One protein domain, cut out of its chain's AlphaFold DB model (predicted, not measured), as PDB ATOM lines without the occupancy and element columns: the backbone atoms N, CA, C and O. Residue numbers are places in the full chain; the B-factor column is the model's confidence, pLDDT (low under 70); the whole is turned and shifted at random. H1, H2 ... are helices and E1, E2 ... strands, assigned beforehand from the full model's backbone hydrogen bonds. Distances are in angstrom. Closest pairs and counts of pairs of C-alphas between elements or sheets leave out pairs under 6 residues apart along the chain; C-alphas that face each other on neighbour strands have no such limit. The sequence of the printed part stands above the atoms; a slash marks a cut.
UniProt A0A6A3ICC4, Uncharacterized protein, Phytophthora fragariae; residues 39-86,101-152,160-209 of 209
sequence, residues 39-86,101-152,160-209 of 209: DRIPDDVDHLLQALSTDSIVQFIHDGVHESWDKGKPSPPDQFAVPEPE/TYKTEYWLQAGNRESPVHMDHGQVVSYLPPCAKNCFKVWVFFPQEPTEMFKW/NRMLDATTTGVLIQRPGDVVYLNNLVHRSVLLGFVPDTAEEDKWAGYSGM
ATOM      1  N   ASP A  39     292.532 134.213 177.323       41.44
ATOM      2  CA  ASP A  39     291.930 135.219 178.155       41.44
ATOM      3  C   ASP A  39     290.487 135.437 177.666       41.44
ATOM      4  O   ASP A  39     290.281 136.111 176.646       41.44
ATOM      5  N   ARG A  40     289.526 134.973 178.486       55.84
ATOM      6  CA  ARG A  40     288.153 135.512 178.658       55.84
ATOM      7  C   ARG A  40     286.966 134.767 178.016       55.84
ATOM      8  O   ARG A  40     285.944 135.393 177.779       55.84
ATOM      9  N   ILE A  41     287.056 133.460 177.769       63.19
ATOM     10  CA  ILE A  41     285.884 132.596 177.484       63.19
ATOM     11  C   ILE A  41     285.779 131.594 178.649       63.19
ATOM     12  O   ILE A  41     286.842 131.166 179.104       63.19
ATOM     13  N   PRO A  42     284.591 131.233 179.185       69.38
ATOM     14  CA  PRO A  42     284.526 130.423 180.385       69.38
ATOM     15  C   PRO A  42     284.942 129.002 180.007       69.38
ATOM     16  O   PRO A  42     284.324 128.332 179.176       69.38
ATOM     17  N   ASP A  43     286.060 128.588 180.575       75.88
ATOM     18  CA  ASP A  43     286.609 127.241 180.508       75.88
ATOM     19  C   ASP A  43     285.926 126.301 181.505       75.88
ATOM     20  O   ASP A  43     285.816 125.101 181.247       75.88
ATOM     21  N   ASP A  44     285.388 126.878 182.577       82.69
ATOM     22  CA  ASP A  44     284.597 126.217 183.604       82.69
ATOM     23  C   ASP A  44     283.166 126.781 183.713       82.69
ATOM     24  O   ASP A  44     282.907 127.953 183.424       82.69
ATOM     25  N   VAL A  45     282.222 125.925 184.112       86.94
ATOM     26  CA  VAL A  45     280.814 126.282 184.329       86.94
ATOM     27  C   VAL A  45     280.684 127.234 185.515       86.94
ATOM     28  O   VAL A  45     279.940 128.209 185.414       86.94
ATOM     29  N   ASP A  46     281.466 127.034 186.579       87.75
ATOM     30  CA  ASP A  46     281.428 127.875 187.782       87.75
ATOM     31  C   ASP A  46     281.745 129.342 187.473       87.75
ATOM     32  O   ASP A  46     281.110 130.252 188.008       87.75
ATOM     33  N   HIS A  47     282.679 129.591 186.553       82.69
ATOM     34  CA  HIS A  47     282.993 130.941 186.090       82.69
ATOM     35  C   HIS A  47     281.770 131.604 185.437       82.69
ATOM     36  O   HIS A  47     281.472 132.768 185.711       82.69
ATOM     37  N   LEU A  48     281.025 130.873 184.602       83.62
ATOM     38  CA  LEU A  48     279.828 131.417 183.966       83.62
ATOM     39  C   LEU A  48     278.679 131.616 184.968       83.62
ATOM     40  O   LEU A  48     278.012 132.647 184.913       83.62
ATOM     41  N   LEU A  49     278.482 130.686 185.905       88.75
ATOM     42  CA  LEU A  49     277.496 130.805 186.987       88.75
ATOM     43  C   LEU A  49     277.752 132.047 187.852       88.75
ATOM     44  O   LEU A  49     276.841 132.845 188.080       88.75
ATOM     45  N   GLN A  50     279.009 132.276 188.248       86.44
ATOM     46  CA  GLN A  50     279.417 133.471 188.990       86.44
ATOM     47  C   GLN A  50     279.170 134.754 188.190       86.44
ATOM     48  O   GLN A  50     278.605 135.711 188.722       86.44
ATOM     49  N   ALA A  51     279.540 134.772 186.903       81.69
ATOM     50  CA  ALA A  51     279.346 135.935 186.036       81.69
ATOM     51  C   ALA A  51     277.861 136.287 185.838       81.69
ATOM     52  O   ALA A  51     277.513 137.462 185.732       81.69
ATOM     53  N   LEU A  52     276.988 135.277 185.805       86.25
ATOM     54  CA  LEU A  52     275.538 135.442 185.694       86.25
ATOM     55  C   LEU A  52     274.843 135.624 187.053       86.25
ATOM     56  O   LEU A  52     273.657 135.940 187.080       86.25
ATOM     57  N   SER A  53     275.567 135.452 188.167       89.62
ATOM     58  CA  SER A  53     275.016 135.461 189.530       89.62
ATOM     59  C   SER A  53     273.813 134.516 189.678       89.62
ATOM     60  O   SER A  53     272.761 134.906 190.183       89.62
ATOM     61  N   THR A  54     273.969 133.278 189.202       91.12
ATOM     62  CA  THR A  54     272.935 132.232 189.220       91.12
ATOM     63  C   THR A  54     273.534 130.871 189.562       91.12
ATOM     64  O   THR A  54     274.706 130.629 189.282       91.12
ATOM     65  N   ASP A  55     272.705 129.968 190.087       94.00
ATOM     66  CA  ASP A  55     273.050 128.560 190.329       94.00
ATOM     67  C   ASP A  55     272.567 127.635 189.192       94.00
ATOM     68  O   ASP A  55     272.878 126.447 189.168       94.00
ATOM     69  N   SER A  56     271.795 128.164 188.233       93.94
ATOM     70  CA  SER A  56     271.312 127.421 187.064       93.94
ATOM     71  C   SER A  56     271.235 128.324 185.838       93.94
ATOM     72  O   SER A  56     270.492 129.307 185.811       93.94
ATOM     73  N   ILE A  57     271.996 127.975 184.796       92.44
ATOM     74  CA  ILE A  57     272.026 128.725 183.532       92.44
ATOM     75  C   ILE A  57     270.697 128.569 182.790       92.44
ATOM     76  O   ILE A  57     270.157 129.548 182.283       92.44
ATOM     77  N   VAL A  58     270.142 127.354 182.753       93.00
ATOM     78  CA  VAL A  58     268.858 127.082 182.091       93.00
ATOM     79  C   VAL A  58     267.721 127.847 182.769       93.00
ATOM     80  O   VAL A  58     266.959 128.529 182.083       93.00
ATOM     81  N   GLN A  59     267.644 127.822 184.104       94.44
ATOM     82  CA  GLN A  59     266.618 128.580 184.829       94.44
ATOM     83  C   GLN A  59     266.783 130.087 184.611       94.44
ATOM     84  O   GLN A  59     265.810 130.771 184.310       94.44
ATOM     85  N   PHE A  60     268.021 130.588 184.663       94.56
ATOM     86  CA  PHE A  60     268.328 131.992 184.394       94.56
ATOM     87  C   PHE A  60     267.842 132.447 183.005       94.56
ATOM     88  O   PHE A  60     267.315 133.550 182.863       94.56
ATOM     89  N   ILE A  61     267.981 131.599 181.977       93.94
ATOM     90  CA  ILE A  61     267.470 131.886 180.627       93.94
ATOM     91  C   ILE A  61     265.945 132.015 180.646       93.94
ATOM     92  O   ILE A  61     265.417 133.003 180.137       93.94
ATOM     93  N   HIS A  62     265.239 131.043 181.228       93.69
ATOM     94  CA  HIS A  62     263.776 131.058 181.268       93.69
ATOM     95  C   HIS A  62     263.229 132.240 182.076       93.69
ATOM     96  O   HIS A  62     262.310 132.920 181.615       93.69
ATOM     97  N   ASP A  63     263.832 132.548 183.225       94.81
ATOM     98  CA  ASP A  63     263.445 133.691 184.057       94.81
ATOM     99  C   ASP A  63     263.619 135.014 183.298       94.81
ATOM    100  O   ASP A  63     262.707 135.843 183.271       94.81
ATOM    101  N   GLY A  64     264.747 135.191 182.602       93.12
ATOM    102  CA  GLY A  64     265.004 136.385 181.795       93.12
ATOM    103  C   GLY A  64     264.040 136.545 180.612       93.12
ATOM    104  O   GLY A  64     263.627 137.663 180.270       93.12
ATOM    105  N   VAL A  65     263.632 135.435 179.989       92.25
ATOM    106  CA  VAL A  65     262.599 135.434 178.943       92.25
ATOM    107  C   VAL A  65     261.253 135.879 179.509       92.25
ATOM    108  O   VAL A  65     260.633 136.783 178.941       92.25
ATOM    109  N   HIS A  66     260.820 135.297 180.628       93.56
ATOM    110  CA  HIS A  66     259.561 135.664 181.277       93.56
ATOM    111  C   HIS A  66     259.554 137.134 181.706       93.56
ATOM    112  O   HIS A  66     258.618 137.860 181.372       93.56
ATOM    113  N   GLU A  67     260.637 137.618 182.316       93.62
ATOM    114  CA  GLU A  67     260.771 139.030 182.687       93.62
ATOM    115  C   GLU A  67     260.696 139.960 181.459       93.62
ATOM    116  O   GLU A  67     260.133 141.060 181.516       93.62
ATOM    117  N   SER A  68     261.252 139.535 180.320       89.75
ATOM    118  CA  SER A  68     261.165 140.292 179.067       89.75
ATOM    119  C   SER A  68     259.729 140.364 178.550       89.75
ATOM    120  O   SER A  68     259.277 141.446 178.161       89.75
ATOM    121  N   TRP A  69     259.003 139.246 178.583       92.69
ATOM    122  CA  TRP A  69     257.597 139.185 178.184       92.69
ATOM    123  C   TRP A  69     256.694 140.021 179.088       92.69
ATOM    124  O   TRP A  69     255.858 140.762 178.571       92.69
ATOM    125  N   ASP A  70     256.920 139.995 180.402       94.06
ATOM    126  CA  ASP A  70     256.183 140.814 181.373       94.06
ATOM    127  C   ASP A  70     256.366 142.317 181.111       94.06
ATOM    128  O   ASP A  70     255.466 143.127 181.342       94.06
ATOM    129  N   LYS A  71     257.518 142.703 180.548       93.62
ATOM    130  CA  LYS A  71     257.818 144.075 180.101       93.62
ATOM    131  C   LYS A  71     257.333 144.378 178.679       93.62
ATOM    132  O   LYS A  71     257.655 145.439 178.142       93.62
ATOM    133  N   GLY A  72     256.600 143.463 178.045       91.19
ATOM    134  CA  GLY A  72     256.099 143.595 176.676       91.19
ATOM    135  C   GLY A  72     257.188 143.540 175.600       91.19
ATOM    136  O   GLY A  72     256.958 143.989 174.476       91.19
ATOM    137  N   LYS A  73     258.382 143.026 175.921       85.81
ATOM    138  CA  LYS A  73     259.481 142.880 174.961       85.81
ATOM    139  C   LYS A  73     259.418 141.502 174.295       85.81
ATOM    140  O   LYS A  73     259.380 140.494 174.999       85.81
ATOM    141  N   PRO A  74     259.447 141.424 172.955       81.56
ATOM    142  CA  PRO A  74     259.476 140.141 172.269       81.56
ATOM    143  C   PRO A  74     260.815 139.438 172.519       81.56
ATOM    144  O   PRO A  74     261.872 139.990 172.221       81.56
ATOM    145  N   SER A  75     260.759 138.207 173.025       80.38
ATOM    146  CA  SER A  75     261.910 137.304 173.151       80.38
ATOM    147  C   SER A  75     261.498 135.887 172.757       80.38
ATOM    148  O   SER A  75     260.364 135.499 173.055       80.38
ATOM    149  N   PRO A  76     262.350 135.089 172.092       82.38
ATOM    150  CA  PRO A  76     262.065 133.671 171.915       82.38
ATOM    151  C   PRO A  76     262.039 132.938 173.275       82.38
ATOM    152  O   PRO A  76     262.793 133.325 174.164       82.38
ATOM    153  N   PRO A  77     261.227 131.871 173.430       80.81
ATOM    154  CA  PRO A  77     260.982 131.192 174.715       80.81
ATOM    155  C   PRO A  77     262.236 130.630 175.403       80.81
ATOM    156  O   PRO A  77     262.316 130.622 176.626       80.81
ATOM    157  N   ASP A  78     263.230 130.216 174.618       85.94
ATOM    158  CA  ASP A  78     264.444 129.549 175.116       85.94
ATOM    159  C   ASP A  78     265.707 130.343 174.780       85.94
ATOM    160  O   ASP A  78     266.770 129.782 174.509       85.94
ATOM    161  N   GLN A  79     265.576 131.662 174.659       88.00
ATOM    162  CA  GLN A  79     266.685 132.520 174.286       88.00
ATOM    163  C   GLN A  79     266.598 133.866 174.989       88.00
ATOM    164  O   GLN A  79     265.623 134.597 174.824       88.00
ATOM    165  N   PHE A  80     267.671 134.221 175.687       89.50
ATOM    166  CA  PHE A  80     267.751 135.450 176.459       89.50
ATOM    167  C   PHE A  80     269.021 136.228 176.119       89.50
ATOM    168  O   PHE A  80     270.114 135.660 176.059       89.50
ATOM    169  N   ALA A  81     268.868 137.527 175.862       86.69
ATOM    170  CA  ALA A  81     269.987 138.433 175.645       86.69
ATOM    171  C   ALA A  81     270.467 138.955 176.999       86.69
ATOM    172  O   ALA A  81     269.701 139.566 177.745       86.69
ATOM    173  N   VAL A  82     271.747 138.765 177.284       81.00
ATOM    174  CA  VAL A  82     272.416 139.311 178.460       81.00
ATOM    175  C   VAL A  82     273.412 140.389 178.040       81.00
ATOM    176  O   VAL A  82     273.916 140.380 176.908       81.00
ATOM    177  N   PRO A  83     273.730 141.340 178.937       73.44
ATOM    178  CA  PRO A  83     274.934 142.141 178.784       73.44
ATOM    179  C   PRO A  83     276.138 141.230 178.530       73.44
ATOM    180  O   PRO A  83     276.217 140.139 179.095       73.44
ATOM    181  N   GLU A  84     277.060 141.673 177.674       65.06
ATOM    182  CA  GLU A  84     278.315 140.956 177.450       65.06
ATOM    183  C   GLU A  84     278.959 140.681 178.823       65.06
ATOM    184  O   GLU A  84     279.118 141.639 179.592       65.06
ATOM    185  N   PRO A  85     279.249 139.413 179.187       59.12
ATOM    186  CA  PRO A  85     279.781 139.132 180.510       59.12
ATOM    187  C   PRO A  85     281.096 139.892 180.708       59.12
ATOM    188  O   PRO A  85     281.819 140.184 179.748       59.12
ATOM    189  N   GLU A  86     281.409 140.268 181.946       51.56
ATOM    190  CA  GLU A  86     282.578 141.103 182.207       51.56
ATOM    191  C   GLU A  86     283.861 140.399 181.737       51.56
ATOM    192  O   GLU A  86     284.120 139.237 182.041       51.56
ATOM    193  N   THR A 101     277.816 151.345 165.004       54.97
ATOM    194  CA  THR A 101     277.892 149.966 165.500       54.97
ATOM    195  C   THR A 101     276.736 149.719 166.453       54.97
ATOM    196  O   THR A 101     276.579 150.471 167.419       54.97
ATOM    197  N   TYR A 102     275.953 148.666 166.220       57.34
ATOM    198  CA  TYR A 102     275.034 148.180 167.241       57.34
ATOM    199  C   TYR A 102     275.832 147.700 168.460       57.34
ATOM    200  O   TYR A 102     276.999 147.308 168.352       57.34
ATOM    201  N   LYS A 103     275.226 147.811 169.646       64.19
ATOM    202  CA  LYS A 103     275.843 147.311 170.875       64.19
ATOM    203  C   LYS A 103     275.994 145.797 170.740       64.19
ATOM    204  O   LYS A 103     275.044 145.137 170.339       64.19
ATOM    205  N   THR A 104     277.164 145.271 171.090       64.38
ATOM    206  CA  THR A 104     277.373 143.824 171.165       64.38
ATOM    207  C   THR A 104     276.384 143.213 172.143       64.38
ATOM    208  O   THR A 104     276.252 143.677 173.278       64.38
ATOM    209  N   GLU A 105     275.703 142.170 171.694       72.31
ATOM    210  CA  GLU A 105     274.815 141.368 172.522       72.31
ATOM    211  C   GLU A 105     275.432 139.989 172.725       72.31
ATOM    212  O   GLU A 105     276.083 139.437 171.828       72.31
ATOM    213  N   TYR A 106     275.225 139.430 173.914       78.50
ATOM    214  CA  TYR A 106     275.514 138.035 174.189       78.50
ATOM    215  C   TYR A 106     274.199 137.305 174.440       78.50
ATOM    216  O   TYR A 106     273.383 137.723 175.254       78.50
ATOM    217  N   TRP A 107     273.973 136.235 173.694       85.50
ATOM    218  CA  TRP A 107     272.734 135.478 173.706       85.50
ATOM    219  C   TRP A 107     272.979 134.105 174.315       85.50
ATOM    220  O   TRP A 107     273.816 133.344 173.825       85.50
ATOM    221  N   LEU A 108     272.208 133.787 175.348       89.25
ATOM    222  CA  LEU A 108     272.125 132.456 175.934       89.25
ATOM    223  C   LEU A 108     270.920 131.713 175.353       89.25
ATOM    224  O   LEU A 108     269.887 132.321 175.064       89.25
ATOM    225  N   GLN A 109     271.066 130.408 175.150       90.31
ATOM    226  CA  GLN A 109     270.044 129.534 174.575       90.31
ATOM    227  C   GLN A 109     269.891 128.281 175.430       90.31
ATOM    228  O   GLN A 109     270.907 127.695 175.799       90.31
ATOM    229  N   ALA A 110     268.655 127.880 175.718       90.12
ATOM    230  CA  ALA A 110     268.331 126.655 176.445       90.12
ATOM    231  C   ALA A 110     267.746 125.601 175.493       90.12
ATOM    232  O   ALA A 110     267.042 125.930 174.538       90.12
ATOM    233  N   GLY A 111     268.045 124.332 175.763       86.62
ATOM    234  CA  GLY A 111     267.510 123.197 175.026       86.62
ATOM    235  C   GLY A 111     267.961 123.105 173.565       86.62
ATOM    236  O   GLY A 111     268.751 123.898 173.047       86.62
ATOM    237  N   ASN A 112     267.453 122.076 172.886       82.00
ATOM    238  CA  ASN A 112     267.654 121.919 171.448       82.00
ATOM    239  C   ASN A 112     266.935 123.043 170.706       82.00
ATOM    240  O   ASN A 112     265.788 123.369 171.016       82.00
ATOM    241  N   ARG A 113     267.578 123.602 169.680       78.25
ATOM    242  CA  ARG A 113     267.002 124.725 168.941       78.25
ATOM    243  C   ARG A 113     267.334 124.667 167.467       78.25
ATOM    244  O   ARG A 113     268.463 124.396 167.081       78.25
ATOM    245  N   GLU A 114     266.361 125.053 166.660       77.44
ATOM    246  CA  GLU A 114     266.549 125.384 165.256       77.44
ATOM    247  C   GLU A 114     266.221 126.863 165.037       77.44
ATOM    248  O   GLU A 114     265.168 127.355 165.456       77.44
ATOM    249  N   SER A 115     267.112 127.589 164.359       76.69
ATOM    250  CA  SER A 115     266.783 128.918 163.843       76.69
ATOM    251  C   SER A 115     266.116 128.816 162.465       76.69
ATOM    252  O   SER A 115     266.607 128.065 161.625       76.69
ATOM    253  N   PRO A 116     265.107 129.645 162.140       73.81
ATOM    254  CA  PRO A 116     264.710 129.850 160.749       73.81
ATOM    255  C   PRO A 116     265.900 130.302 159.894       73.81
ATOM    256  O   PRO A 116     266.837 130.917 160.410       73.81
ATOM    257  N   VAL A 117     265.836 130.081 158.577       77.25
ATOM    258  CA  VAL A 117     266.799 130.711 157.663       77.25
ATOM    259  C   VAL A 117     266.669 132.224 157.784       77.25
ATOM    260  O   VAL A 117     265.582 132.778 157.614       77.25
ATOM    261  N   HIS A 118     267.786 132.872 158.084       78.31
ATOM    262  CA  HIS A 118     267.890 134.317 158.190       78.31
ATOM    263  C   HIS A 118     269.246 134.780 157.661       78.31
ATOM    264  O   HIS A 118     270.151 133.983 157.398       78.31
ATOM    265  N   MET A 119     269.376 136.089 157.500       78.31
ATOM    266  CA  MET A 119     270.646 136.753 157.265       78.31
ATOM    267  C   MET A 119     270.705 137.986 158.157       78.31
ATOM    268  O   MET A 119     269.680 138.631 158.384       78.31
ATOM    269  N   ASP A 120     271.904 138.325 158.614       74.69
ATOM    270  CA  ASP A 120     272.113 139.552 159.375       74.69
ATOM    271  C   ASP A 120     272.763 140.600 158.490       74.69
ATOM    272  O   ASP A 120     273.583 140.292 157.622       74.69
ATOM    273  N   HIS A 121     272.408 141.858 158.729       72.00
ATOM    274  CA  HIS A 121     273.059 142.994 158.083       72.00
ATOM    275  C   HIS A 121     274.445 143.273 158.689       72.00
ATOM    276  O   HIS A 121     275.292 143.866 158.019       72.00
ATOM    277  N   GLY A 122     274.666 142.833 159.933       66.56
ATOM    278  CA  GLY A 122     275.938 142.877 160.649       66.56
ATOM    279  C   GLY A 122     276.803 141.635 160.422       66.56
ATOM    280  O   GLY A 122     276.406 140.679 159.755       66.56
ATOM    281  N   GLN A 123     278.020 141.674 160.958       66.12
ATOM    282  CA  GLN A 123     278.916 140.516 160.995       66.12
ATOM    283  C   GLN A 123     278.589 139.664 162.216       66.12
ATOM    284  O   GLN A 123     278.309 140.190 163.287       66.12
ATOM    285  N   VAL A 124     278.690 138.345 162.083       72.25
ATOM    286  CA  VAL A 124     278.304 137.422 163.156       72.25
ATOM    287  C   VAL A 124     279.537 136.763 163.745       72.25
ATOM    288  O   VAL A 124     280.373 136.248 163.003       72.25
ATOM    289  N   VAL A 125     279.631 136.752 165.077       71.81
ATOM    290  CA  VAL A 125     280.669 136.040 165.834       71.81
ATOM    291  C   VAL A 125     279.994 135.066 166.787       71.81
ATOM    292  O   VAL A 125     279.654 135.398 167.920       71.81
ATOM    293  N   SER A 126     279.830 133.824 166.357       77.69
ATOM    294  CA  SER A 126     279.376 132.790 167.273       77.69
ATOM    295  C   SER A 126     280.548 132.123 167.962       77.69
ATOM    296  O   SER A 126     281.527 131.764 167.320       77.69
ATOM    297  N   TYR A 127     280.428 131.890 169.259       77.31
ATOM    298  CA  TYR A 127     281.361 131.068 170.009       77.31
ATOM    299  C   TYR A 127     280.565 130.087 170.858       77.31
ATOM    300  O   TYR A 127     279.507 130.445 171.369       77.31
ATOM    301  N   LEU A 128     281.070 128.868 171.005       78.44
ATOM    302  CA  LEU A 128     280.598 127.957 172.038       78.44
ATOM    303  C   LEU A 128     281.626 127.973 173.167       78.44
ATOM    304  O   LEU A 128     282.804 127.733 172.891       78.44
ATOM    305  N   PRO A 129     281.241 128.293 174.412       79.06
ATOM    306  CA  PRO A 129     282.205 128.339 175.502       79.06
ATOM    307  C   PRO A 129     282.779 126.935 175.761       79.06
ATOM    308  O   PRO A 129     282.018 125.967 175.694       79.06
ATOM    309  N   PRO A 130     284.090 126.780 176.047       81.31
ATOM    310  CA  PRO A 130     284.679 125.473 176.338       81.31
ATOM    311  C   PRO A 130     283.999 124.729 177.496       81.31
ATOM    312  O   PRO A 130     283.986 123.497 177.490       81.31
ATOM    313  N   CYS A 131     283.393 125.446 178.450       83.31
ATOM    314  CA  CYS A 131     282.643 124.829 179.541       83.31
ATOM    315  C   CYS A 131     281.336 124.138 179.104       83.31
ATOM    316  O   CYS A 131     280.892 123.218 179.789       83.31
ATOM    317  N   ALA A 132     280.760 124.471 177.941       86.31
ATOM    318  CA  ALA A 132     279.562 123.818 177.398       86.31
ATOM    319  C   ALA A 132     279.895 122.478 176.707       86.31
ATOM    320  O   ALA A 132     279.569 122.266 175.541       86.31
ATOM    321  N   LYS A 133     280.577 121.571 177.417       85.00
ATOM    322  CA  LYS A 133     281.228 120.357 176.874       85.00
ATOM    323  C   LYS A 133     280.314 119.445 176.051       85.00
ATOM    324  O   LYS A 133     280.791 118.760 175.150       85.00
ATOM    325  N   ASN A 134     279.018 119.458 176.349       85.81
ATOM    326  CA  ASN A 134     278.030 118.575 175.738       85.81
ATOM    327  C   ASN A 134     277.286 119.209 174.555       85.81
ATOM    328  O   ASN A 134     276.491 118.535 173.907       85.81
ATOM    329  N   CYS A 135     277.525 120.487 174.265       86.62
ATOM    330  CA  CYS A 135     276.851 121.240 173.213       86.62
ATOM    331  C   CYS A 135     277.597 121.137 171.874       86.62
ATOM    332  O   CYS A 135     278.826 121.151 171.819       86.62
ATOM    333  N   PHE A 136     276.860 121.168 170.765       84.44
ATOM    334  CA  PHE A 136     277.394 121.473 169.439       84.44
ATOM    335  C   PHE A 136     276.403 122.315 168.630       84.44
ATOM    336  O   PHE A 136     275.191 122.271 168.848       84.44
ATOM    337  N   LYS A 137     276.918 123.077 167.663       86.25
ATOM    338  CA  LYS A 137     276.097 123.802 166.688       86.25
ATOM    339  C   LYS A 137     276.383 123.315 165.279       86.25
ATOM    340  O   LYS A 137     277.536 123.205 164.881       86.25
ATOM    341  N   VAL A 138     275.339 123.063 164.503       81.75
ATOM    342  CA  VAL A 138     275.439 122.772 163.072       81.75
ATOM    343  C   VAL A 138     274.971 124.005 162.319       81.75
ATOM    344  O   VAL A 138     273.811 124.397 162.392       81.75
ATOM    345  N   TRP A 139     275.891 124.634 161.608       85.00
ATOM    346  CA  TRP A 139     275.644 125.787 160.760       85.00
ATOM    347  C   TRP A 139     275.399 125.320 159.341       85.00
ATOM    348  O   TRP A 139     276.200 124.568 158.791       85.00
ATOM    349  N   VAL A 140     274.327 125.815 158.743       77.56
ATOM    350  CA  VAL A 140     273.960 125.535 157.360       77.56
ATOM    351  C   VAL A 140     273.918 126.847 156.604       77.56
ATOM    352  O   VAL A 140     273.159 127.740 156.966       77.56
ATOM    353  N   PHE A 141     274.747 126.973 155.576       79.81
ATOM    354  CA  PHE A 141     274.923 128.177 154.774       79.81
ATOM    355  C   PHE A 141     274.315 128.003 153.392       79.81
ATOM    356  O   PHE A 141     274.426 126.933 152.797       79.81
ATOM    357  N   PHE A 142     273.768 129.088 152.850       75.56
ATOM    358  CA  PHE A 142     273.166 129.109 151.517       75.56
ATOM    359  C   PHE A 142     273.746 130.272 150.690       75.56
ATOM    360  O   PHE A 142     273.130 131.330 150.562       75.56
ATOM    361  N   PRO A 143     274.982 130.133 150.181       65.25
ATOM    362  CA  PRO A 143     275.749 131.237 149.610       65.25
ATOM    363  C   PRO A 143     275.246 131.741 148.249       65.25
ATOM    364  O   PRO A 143     275.593 132.862 147.883       65.25
ATOM    365  N   GLN A 144     274.498 130.942 147.478       66.62
ATOM    366  CA  GLN A 144     274.104 131.296 146.102       66.62
ATOM    367  C   GLN A 144     272.619 131.067 145.793       66.62
ATOM    368  O   GLN A 144     272.204 131.230 144.648       66.62
ATOM    369  N   GLU A 145     271.810 130.712 146.790       66.19
ATOM    370  CA  GLU A 145     270.389 130.450 146.567       66.19
ATOM    371  C   GLU A 145     269.586 131.768 146.554       66.19
ATOM    372  O   GLU A 145     269.767 132.603 147.452       66.19
ATOM    373  N   PRO A 146     268.695 131.988 145.566       68.38
ATOM    374  CA  PRO A 146     267.809 133.143 145.556       68.38
ATOM    375  C   PRO A 146     266.974 133.253 146.836       68.38
ATOM    376  O   PRO A 146     266.349 132.293 147.283       68.38
ATOM    377  N   THR A 147     266.892 134.474 147.371       68.62
ATOM    378  CA  THR A 147     266.131 134.842 148.579       68.62
ATOM    379  C   THR A 147     264.669 134.366 148.532       68.62
ATOM    380  O   THR A 147     264.084 133.999 149.551       68.62
ATOM    381  N   GLU A 148     264.092 134.327 147.331       68.38
ATOM    382  CA  GLU A 148     262.722 133.895 147.030       68.38
ATOM    383  C   GLU A 148     262.474 132.403 147.304       68.38
ATOM    384  O   GLU A 148     261.338 132.002 147.556       68.38
ATOM    385  N   MET A 149     263.528 131.581 147.303       65.00
ATOM    386  CA  MET A 149     263.427 130.144 147.573       65.00
ATOM    387  C   MET A 149     263.411 129.826 149.074       65.00
ATOM    388  O   MET A 149     263.046 128.719 149.477       65.00
ATOM    389  N   PHE A 150     263.756 130.791 149.933       64.50
ATOM    390  CA  PHE A 150     263.734 130.579 151.375       64.50
ATOM    391  C   PHE A 150     262.343 130.798 151.966       64.50
ATOM    392  O   PHE A 150     261.686 131.818 151.758       64.50
ATOM    393  N   LYS A 151     261.912 129.860 152.816       60.22
ATOM    394  CA  LYS A 151     260.750 130.068 153.689       60.22
ATOM    395  C   LYS A 151     261.237 130.680 155.012       60.22
ATOM    396  O   LYS A 151     261.760 129.989 155.880       60.22
ATOM    397  N   TRP A 152     261.027 131.973 155.201       62.44
ATOM    398  CA  TRP A 152     261.539 132.771 156.333       62.44
ATOM    399  C   TRP A 152     260.957 132.440 157.724       62.44
ATOM    400  O   TRP A 152     261.142 133.195 158.672       62.44
ATOM    401  N   ASN A 160     264.303 120.187 155.029       54.00
ATOM    402  CA  ASN A 160     264.197 119.542 153.709       54.00
ATOM    403  C   ASN A 160     264.800 120.418 152.592       54.00
ATOM    404  O   ASN A 160     265.249 119.911 151.574       54.00
ATOM    405  N   ARG A 161     264.932 121.729 152.830       53.66
ATOM    406  CA  ARG A 161     265.554 122.710 151.925       53.66
ATOM    407  C   ARG A 161     267.055 122.487 151.704       53.66
ATOM    408  O   ARG A 161     267.575 122.941 150.693       53.66
ATOM    409  N   MET A 162     267.749 121.798 152.620       53.22
ATOM    410  CA  MET A 162     269.146 121.379 152.412       53.22
ATOM    411  C   MET A 162     269.280 120.369 151.270       53.22
ATOM    412  O   MET A 162     270.345 120.271 150.669       53.22
ATOM    413  N   LEU A 163     268.210 119.616 150.995       50.31
ATOM    414  CA  LEU A 163     268.168 118.629 149.920       50.31
ATOM    415  C   LEU A 163     267.929 119.295 148.556       50.31
ATOM    416  O   LEU A 163     268.353 118.752 147.539       50.31
ATOM    417  N   ASP A 164     267.297 120.474 148.543       55.50
ATOM    418  CA  ASP A 164     266.951 121.212 147.323       55.50
ATOM    419  C   ASP A 164     268.035 122.226 146.909       55.50
ATOM    420  O   ASP A 164     268.204 122.520 145.724       55.50
ATOM    421  N   ALA A 165     268.779 122.775 147.873       61.47
ATOM    422  CA  ALA A 165     269.807 123.783 147.632       61.47
ATOM    423  C   ALA A 165     271.139 123.145 147.202       61.47
ATOM    424  O   ALA A 165     271.866 122.545 147.999       61.47
ATOM    425  N   THR A 166     271.493 123.333 145.929       63.00
ATOM    426  CA  THR A 166     272.704 122.762 145.304       63.00
ATOM    427  C   THR A 166     274.014 123.363 145.819       63.00
ATOM    428  O   THR A 166     275.081 122.787 145.607       63.00
ATOM    429  N   THR A 167     273.944 124.513 146.496       67.38
ATOM    430  CA  THR A 167     275.118 125.250 146.989       67.38
ATOM    431  C   THR A 167     275.238 125.287 148.507       67.38
ATOM    432  O   THR A 167     276.064 126.037 149.030       67.38
ATOM    433  N   THR A 168     274.432 124.486 149.211       71.62
ATOM    434  CA  THR A 168     274.457 124.385 150.676       71.62
ATOM    435  C   THR A 168     275.885 124.164 151.177       71.62
ATOM    436  O   THR A 168     276.663 123.476 150.534       71.62
ATOM    437  N   GLY A 169     276.248 124.748 152.315       73.38
ATOM    438  CA  GLY A 169     277.478 124.426 153.038       73.38
ATOM    439  C   GLY A 169     277.155 124.091 154.487       73.38
ATOM    440  O   GLY A 169     276.250 124.697 155.054       73.38
ATOM    441  N   VAL A 170     277.879 123.153 155.099       76.88
ATOM    442  CA  VAL A 170     277.647 122.746 156.494       76.88
ATOM    443  C   VAL A 170     278.931 122.868 157.312       76.88
ATOM    444  O   VAL A 170     280.000 122.456 156.864       76.88
ATOM    445  N   LEU A 171     278.829 123.429 158.517       80.00
ATOM    446  CA  LEU A 171     279.918 123.537 159.488       80.00
ATOM    447  C   LEU A 171     279.431 123.079 160.862       80.00
ATOM    448  O   LEU A 171     278.427 123.573 161.362       80.00
ATOM    449  N   ILE A 172     280.178 122.184 161.503       81.31
ATOM    450  CA  ILE A 172     279.932 121.799 162.895       81.31
ATOM    451  C   ILE A 172     280.866 122.614 163.788       81.31
ATOM    452  O   ILE A 172     282.082 122.554 163.634       81.31
ATOM    453  N   GLN A 173     280.285 123.363 164.714       82.19
ATOM    454  CA  GLN A 173     280.961 124.119 165.758       82.19
ATOM    455  C   GLN A 173     280.885 123.337 167.072       82.19
ATOM    456  O   GLN A 173     279.798 122.934 167.497       82.19
ATOM    457  N   ARG A 174     282.031 123.137 167.722       84.94
ATOM    458  CA  ARG A 174     282.169 122.465 169.020       84.94
ATOM    459  C   ARG A 174     282.566 123.458 170.122       84.94
ATOM    460  O   ARG A 174     282.900 124.603 169.814       84.94
ATOM    461  N   PRO A 175     282.532 123.060 171.405       82.62
ATOM    462  CA  PRO A 175     282.980 123.912 172.503       82.62
ATOM    463  C   PRO A 175     284.423 124.384 172.288       82.62
ATOM    464  O   PRO A 175     285.298 123.598 171.931       82.62
ATOM    465  N   GLY A 176     284.654 125.683 172.465       75.69
ATOM    466  CA  GLY A 176     285.915 126.365 172.166       75.69
ATOM    467  C   GLY A 176     286.057 126.863 170.723       75.69
ATOM    468  O   GLY A 176     286.931 127.691 170.456       75.69
ATOM    469  N   ASP A 177     285.201 126.432 169.792       75.12
ATOM    470  CA  ASP A 177     285.233 126.936 168.421       75.12
ATOM    471  C   ASP A 177     284.563 128.311 168.306       75.12
ATOM    472  O   ASP A 177     283.493 128.577 168.867       75.12
ATOM    473  N   VAL A 178     285.165 129.160 167.472       74.38
ATOM    474  CA  VAL A 178     284.618 130.460 167.075       74.38
ATOM    475  C   VAL A 178     284.298 130.436 165.585       74.38
ATOM    476  O   VAL A 178     285.163 130.149 164.758       74.38
ATOM    477  N   VAL A 179     283.057 130.770 165.247       74.50
ATOM    478  CA  VAL A 179     282.564 130.941 163.881       74.50
ATOM    479  C   VAL A 179     282.390 132.426 163.612       74.50
ATOM    480  O   VAL A 179     281.669 133.119 164.325       74.50
ATOM    481  N   TYR A 180     283.034 132.904 162.553       72.62
ATOM    482  CA  TYR A 180     282.899 134.270 162.072       72.62
ATOM    483  C   TYR A 180     282.270 134.282 160.683       72.62
ATOM    484  O   TYR A 180     282.752 133.591 159.781       72.62
ATOM    485  N   LEU A 181     281.226 135.085 160.504       69.12
ATOM    486  CA  LEU A 181     280.554 135.272 159.223       69.12
ATOM    487  C   LEU A 181     280.544 136.748 158.843       69.12
ATOM    488  O   LEU A 181     280.287 137.624 159.669       69.12
ATOM    489  N   ASN A 182     280.766 137.002 157.555       65.56
ATOM    490  CA  ASN A 182     280.484 138.307 156.973       65.56
ATOM    491  C   ASN A 182     278.975 138.590 156.974       65.56
ATOM    492  O   ASN A 182     278.148 137.692 157.154       65.56
ATOM    493  N   ASN A 183     278.629 139.851 156.743       69.50
ATOM    494  CA  ASN A 183     277.246 140.271 156.603       69.50
ATOM    495  C   ASN A 183     276.553 139.610 155.403       69.50
ATOM    496  O   ASN A 183     277.191 139.224 154.423       69.50
ATOM    497  N   LEU A 184     275.224 139.520 155.488       72.94
ATOM    498  CA  LEU A 184     274.324 139.042 154.435       72.94
ATOM    499  C   LEU A 184     274.553 137.581 154.007       72.94
ATOM    500  O   LEU A 184     274.175 137.177 152.909       72.94
ATOM    501  N   VAL A 185     275.140 136.760 154.882       76.38
ATOM    502  CA  VAL A 185     275.221 135.308 154.683       76.38
ATOM    503  C   VAL A 185     273.918 134.662 155.156       76.38
ATOM    504  O   VAL A 185     273.634 134.648 156.358       76.38
ATOM    505  N   HIS A 186     273.148 134.106 154.215       79.12
ATOM    506  CA  HIS A 186     271.979 133.279 154.516       79.12
ATOM    507  C   HIS A 186     272.402 132.019 155.260       79.12
ATOM    508  O   HIS A 186     273.275 131.275 154.793       79.12
ATOM    509  N   ARG A 187     271.768 131.767 156.404       80.44
ATOM    510  CA  ARG A 187     272.096 130.613 157.233       80.44
ATOM    511  C   ARG A 187     270.947 130.138 158.112       80.44
ATOM    512  O   ARG A 187     270.042 130.901 158.439       80.44
ATOM    513  N   SER A 188     271.054 128.886 158.532       81.12
ATOM    514  CA  SER A 188     270.333 128.296 159.657       81.12
ATOM    515  C   SER A 188     271.340 127.673 160.627       81.12
ATOM    516  O   SER A 188     272.449 127.313 160.232       81.12
ATOM    517  N   VAL A 189     270.974 127.576 161.902       83.25
ATOM    518  CA  VAL A 189     271.777 126.976 162.962       83.25
ATOM    519  C   VAL A 189     270.906 125.987 163.725       83.25
ATOM    520  O   VAL A 189     269.845 126.366 164.231       83.25
ATOM    521  N   LEU A 190     271.376 124.745 163.837       82.31
ATOM    522  CA  LEU A 190     270.877 123.796 164.825       82.31
ATOM    523  C   LEU A 190     271.784 123.832 166.047       82.31
ATOM    524  O   LEU A 190     273.001 123.735 165.912       82.31
ATOM    525  N   LEU A 191     271.193 123.936 167.225       83.62
ATOM    526  CA  LEU A 191     271.827 123.684 168.508       83.62
ATOM    527  C   LEU A 191     271.390 122.299 168.982       83.62
ATOM    528  O   LEU A 191     270.188 122.037 169.081       83.62
ATOM    529  N   GLY A 192     272.364 121.441 169.269       83.00
ATOM    530  CA  GLY A 192     272.143 120.096 169.782       83.00
ATOM    531  C   GLY A 192     273.101 119.743 170.912       83.00
ATOM    532  O   GLY A 192     274.102 120.428 171.142       83.00
ATOM    533  N   PHE A 193     272.789 118.645 171.595       84.81
ATOM    534  CA  PHE A 193     273.573 118.120 172.708       84.81
ATOM    535  C   PHE A 193     273.895 116.640 172.506       84.81
ATOM    536  O   PHE A 193     273.172 115.924 171.811       84.81
ATOM    537  N   VAL A 194     274.996 116.186 173.104       84.00
ATOM    538  CA  VAL A 194     275.360 114.762 173.162       84.00
ATOM    539  C   VAL A 194     274.210 113.973 173.818       84.00
ATOM    540  O   VAL A 194     273.547 114.512 174.714       84.00
ATOM    541  N   PRO A 195     273.930 112.724 173.393       80.69
ATOM    542  CA  PRO A 195     272.926 111.888 174.047       80.69
ATOM    543  C   PRO A 195     273.103 111.837 175.567       80.69
ATOM    544  O   PRO A 195     274.224 111.913 176.066       80.69
ATOM    545  N   ASP A 196     271.986 111.735 176.283       84.94
ATOM    546  CA  ASP A 196     271.932 111.637 177.748       84.94
ATOM    547  C   ASP A 196     272.500 112.847 178.518       84.94
ATOM    548  O   ASP A 196     272.683 112.780 179.732       84.94
ATOM    549  N   THR A 197     272.732 113.984 177.844       84.00
ATOM    550  CA  THR A 197     273.022 115.260 178.519       84.00
ATOM    551  C   THR A 197     271.864 115.624 179.450       84.00
ATOM    552  O   THR A 197     270.710 115.650 179.009       84.00
ATOM    553  N   ALA A 198     272.175 115.921 180.712       89.25
ATOM    554  CA  ALA A 198     271.202 116.339 181.716       89.25
ATOM    555  C   ALA A 198     270.524 117.662 181.311       89.25
ATOM    556  O   ALA A 198     271.137 118.485 180.631       89.25
ATOM    557  N   GLU A 199     269.258 117.871 181.680       86.94
ATOM    558  CA  GLU A 199     268.492 119.050 181.233       86.94
ATOM    559  C   GLU A 199     269.134 120.363 181.700       86.94
ATOM    560  O   GLU A 199     269.187 121.329 180.945       86.94
ATOM    561  N   GLU A 200     269.696 120.373 182.906       89.75
ATOM    562  CA  GLU A 200     270.438 121.488 183.496       89.75
ATOM    563  C   GLU A 200     271.695 121.887 182.703       89.75
ATOM    564  O   GLU A 200     272.100 123.051 182.731       89.75
ATOM    565  N   ASP A 201     272.263 120.956 181.933       88.19
ATOM    566  CA  ASP A 201     273.452 121.163 181.103       88.19
ATOM    567  C   ASP A 201     273.108 121.508 179.644       88.19
ATOM    568  O   ASP A 201     274.003 121.762 178.829       88.19
ATOM    569  N   LYS A 202     271.817 121.535 179.280       90.50
ATOM    570  CA  LYS A 202     271.368 121.853 177.918       90.50
ATOM    571  C   LYS A 202     271.285 123.354 177.683       90.50
ATOM    572  O   LYS A 202     270.207 123.916 177.500       90.50
ATOM    573  N   TRP A 203     272.439 124.005 177.631       91.44
ATOM    574  CA  TRP A 203     272.538 125.426 177.311       91.44
ATOM    575  C   TRP A 203     273.724 125.750 176.387       91.44
ATOM    576  O   TRP A 203     274.682 124.986 176.260       91.44
ATOM    577  N   ALA A 204     273.658 126.898 175.711       87.75
ATOM    578  CA  ALA A 204     274.728 127.415 174.860       87.75
ATOM    579  C   ALA A 204     274.773 128.950 174.844       87.75
ATOM    580  O   ALA A 204     273.807 129.619 175.202       87.75
ATOM    581  N   GLY A 205     275.889 129.502 174.363       80.19
ATOM    582  CA  GLY A 205     276.088 130.938 174.158       80.19
ATOM    583  C   GLY A 205     276.376 131.307 172.705       80.19
ATOM    584  O   GLY A 205     276.696 130.435 171.891       80.19
ATOM    585  N   TYR A 206     276.234 132.585 172.350       74.44
ATOM    586  CA  TYR A 206     276.885 133.213 171.193       74.44
ATOM    587  C   TYR A 206     276.801 134.745 171.251       74.44
ATOM    588  O   TYR A 206     275.946 135.289 171.942       74.44
ATOM    589  N   SER A 207     277.652 135.452 170.500       66.31
ATOM    590  CA  SER A 207     277.629 136.918 170.423       66.31
ATOM    591  C   SER A 207     277.145 137.428 169.057       66.31
ATOM    592  O   SER A 207     277.302 136.761 168.032       66.31
ATOM    593  N   GLY A 208     276.525 138.606 169.035       61.06
ATOM    594  CA  GLY A 208     276.111 139.308 167.818       61.06
ATOM    595  C   GLY A 208     276.469 140.795 167.867       61.06
ATOM    596  O   GLY A 208     276.512 141.385 168.948       61.06
ATOM    597  N   MET A 209     276.731 141.379 166.693       50.28
ATOM    598  CA  MET A 209     276.869 142.821 166.430       50.28
ATOM    599  C   MET A 209     276.092 143.196 165.166       50.28
ATOM    600  O   MET A 209     276.054 142.373 164.222       50.28
TER     601      MET A 209
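What this domain is: This is residues 39 to 86, 101 to 152 and 160 to 209 of the 209 residues of an uncharacterized protein of Phytophthora fragariae (UniProt A0A6A3ICC4). Two antiparallel sheets lie partly face to face with their strands crossed, as a sandwich, and the helix H2 packs across the E1 and E2 end of the larger sheet. H1 sits near the start of H2, while the short H3 lies far from both, beyond the smaller sheet. The 150 printed residues hold three named helices and eight named strands, in the order H1 H2 E1 E2 E3 E4 H3 E5 E6 E7 E8; the sheets run E1 E2 E8 E3 E6 and E5 E4 E7. The class is mixed, helices and strands, with 69 residues in named elements, under half. The whole is compact and rounded, with a radius of gyration of the C-alphas of 15.8 A and spans of 45 by 36 by 30 A.

Where its parts are: H1, residues 45 to 52, begins at C-alpha 45 (280.814, 126.282, 184.329) and is 10.7 A long. H2, residues 57 to 70, measures 20.0 A. E1 is residues 79 to 82, E2 residues 105 to 110 at 16.6 A, and E3 residues 124 to 127. E4, residues 135 to 141, measures 19.8 A and ends at C-alpha 141 (274.923, 128.177, 154.774). H3 is residues 161 to 164, E5 residues 169 to 173 at 13.2 A, and E6 residues 178 to 181. E7, residues 187 to 193, measures 19.9 A. E8, residues 203 to 208, measures 17.2 A and ends at C-alpha 208 (276.111, 139.308, 167.818).

How they stand to each other: H1 and H2 are close but not clearly touching; their closest C-alphas, Leu 49 and Ile 57, are 6.8 A apart. H2 is on the larger sheet at a height of 6.4 A, two layers with the helix on one face; it runs across the strands, at 86 degrees to E1 on the local plane. The closest C-alphas of H2 and E1, Ile 61 and Phe 80, are 5.5 A apart. Within hydrogen-bond range are N 80 and O 108 of E1 and E2, 3.0 A; N 107 and O 206 of E2 and E8, 2.8 A; N 207 and O 125 of E8 and E3, 3.3 A; N 126 and O 179 of E3 and E6, 2.8 A; N 139 and O 171 of E4 and E5, 2.8 A; and N 138 and O 190 of E4 and E7, 2.8 A. In the sandwich, two sheets face to face, the facing parts are 9.7 A centre to centre and the strands stand at 44 degrees. The closest C-alphas of E4 and E8, Cys 135 and Ala 204, are 6.7 A apart. H3 is only just not on the smaller sheet, with 4 pairs of C-alphas within 10 A. In H1 and H2 every O i to N i+4 pair is within hydrogen-bond range; H3 is too short for one.

The domain as a whole: The farthest C-alphas, Ser 53 and Thr 166, are 46.1 A apart. Residues 87 to 100 and 153 to 159 are not printed, with C-alpha gaps of 19.5 A and 13.7 A. The link E2 to E3 is long. Mean pLDDT of the printed part is 78.1; 37 residues are under 70, among them 143 to 152 and 160 to 167.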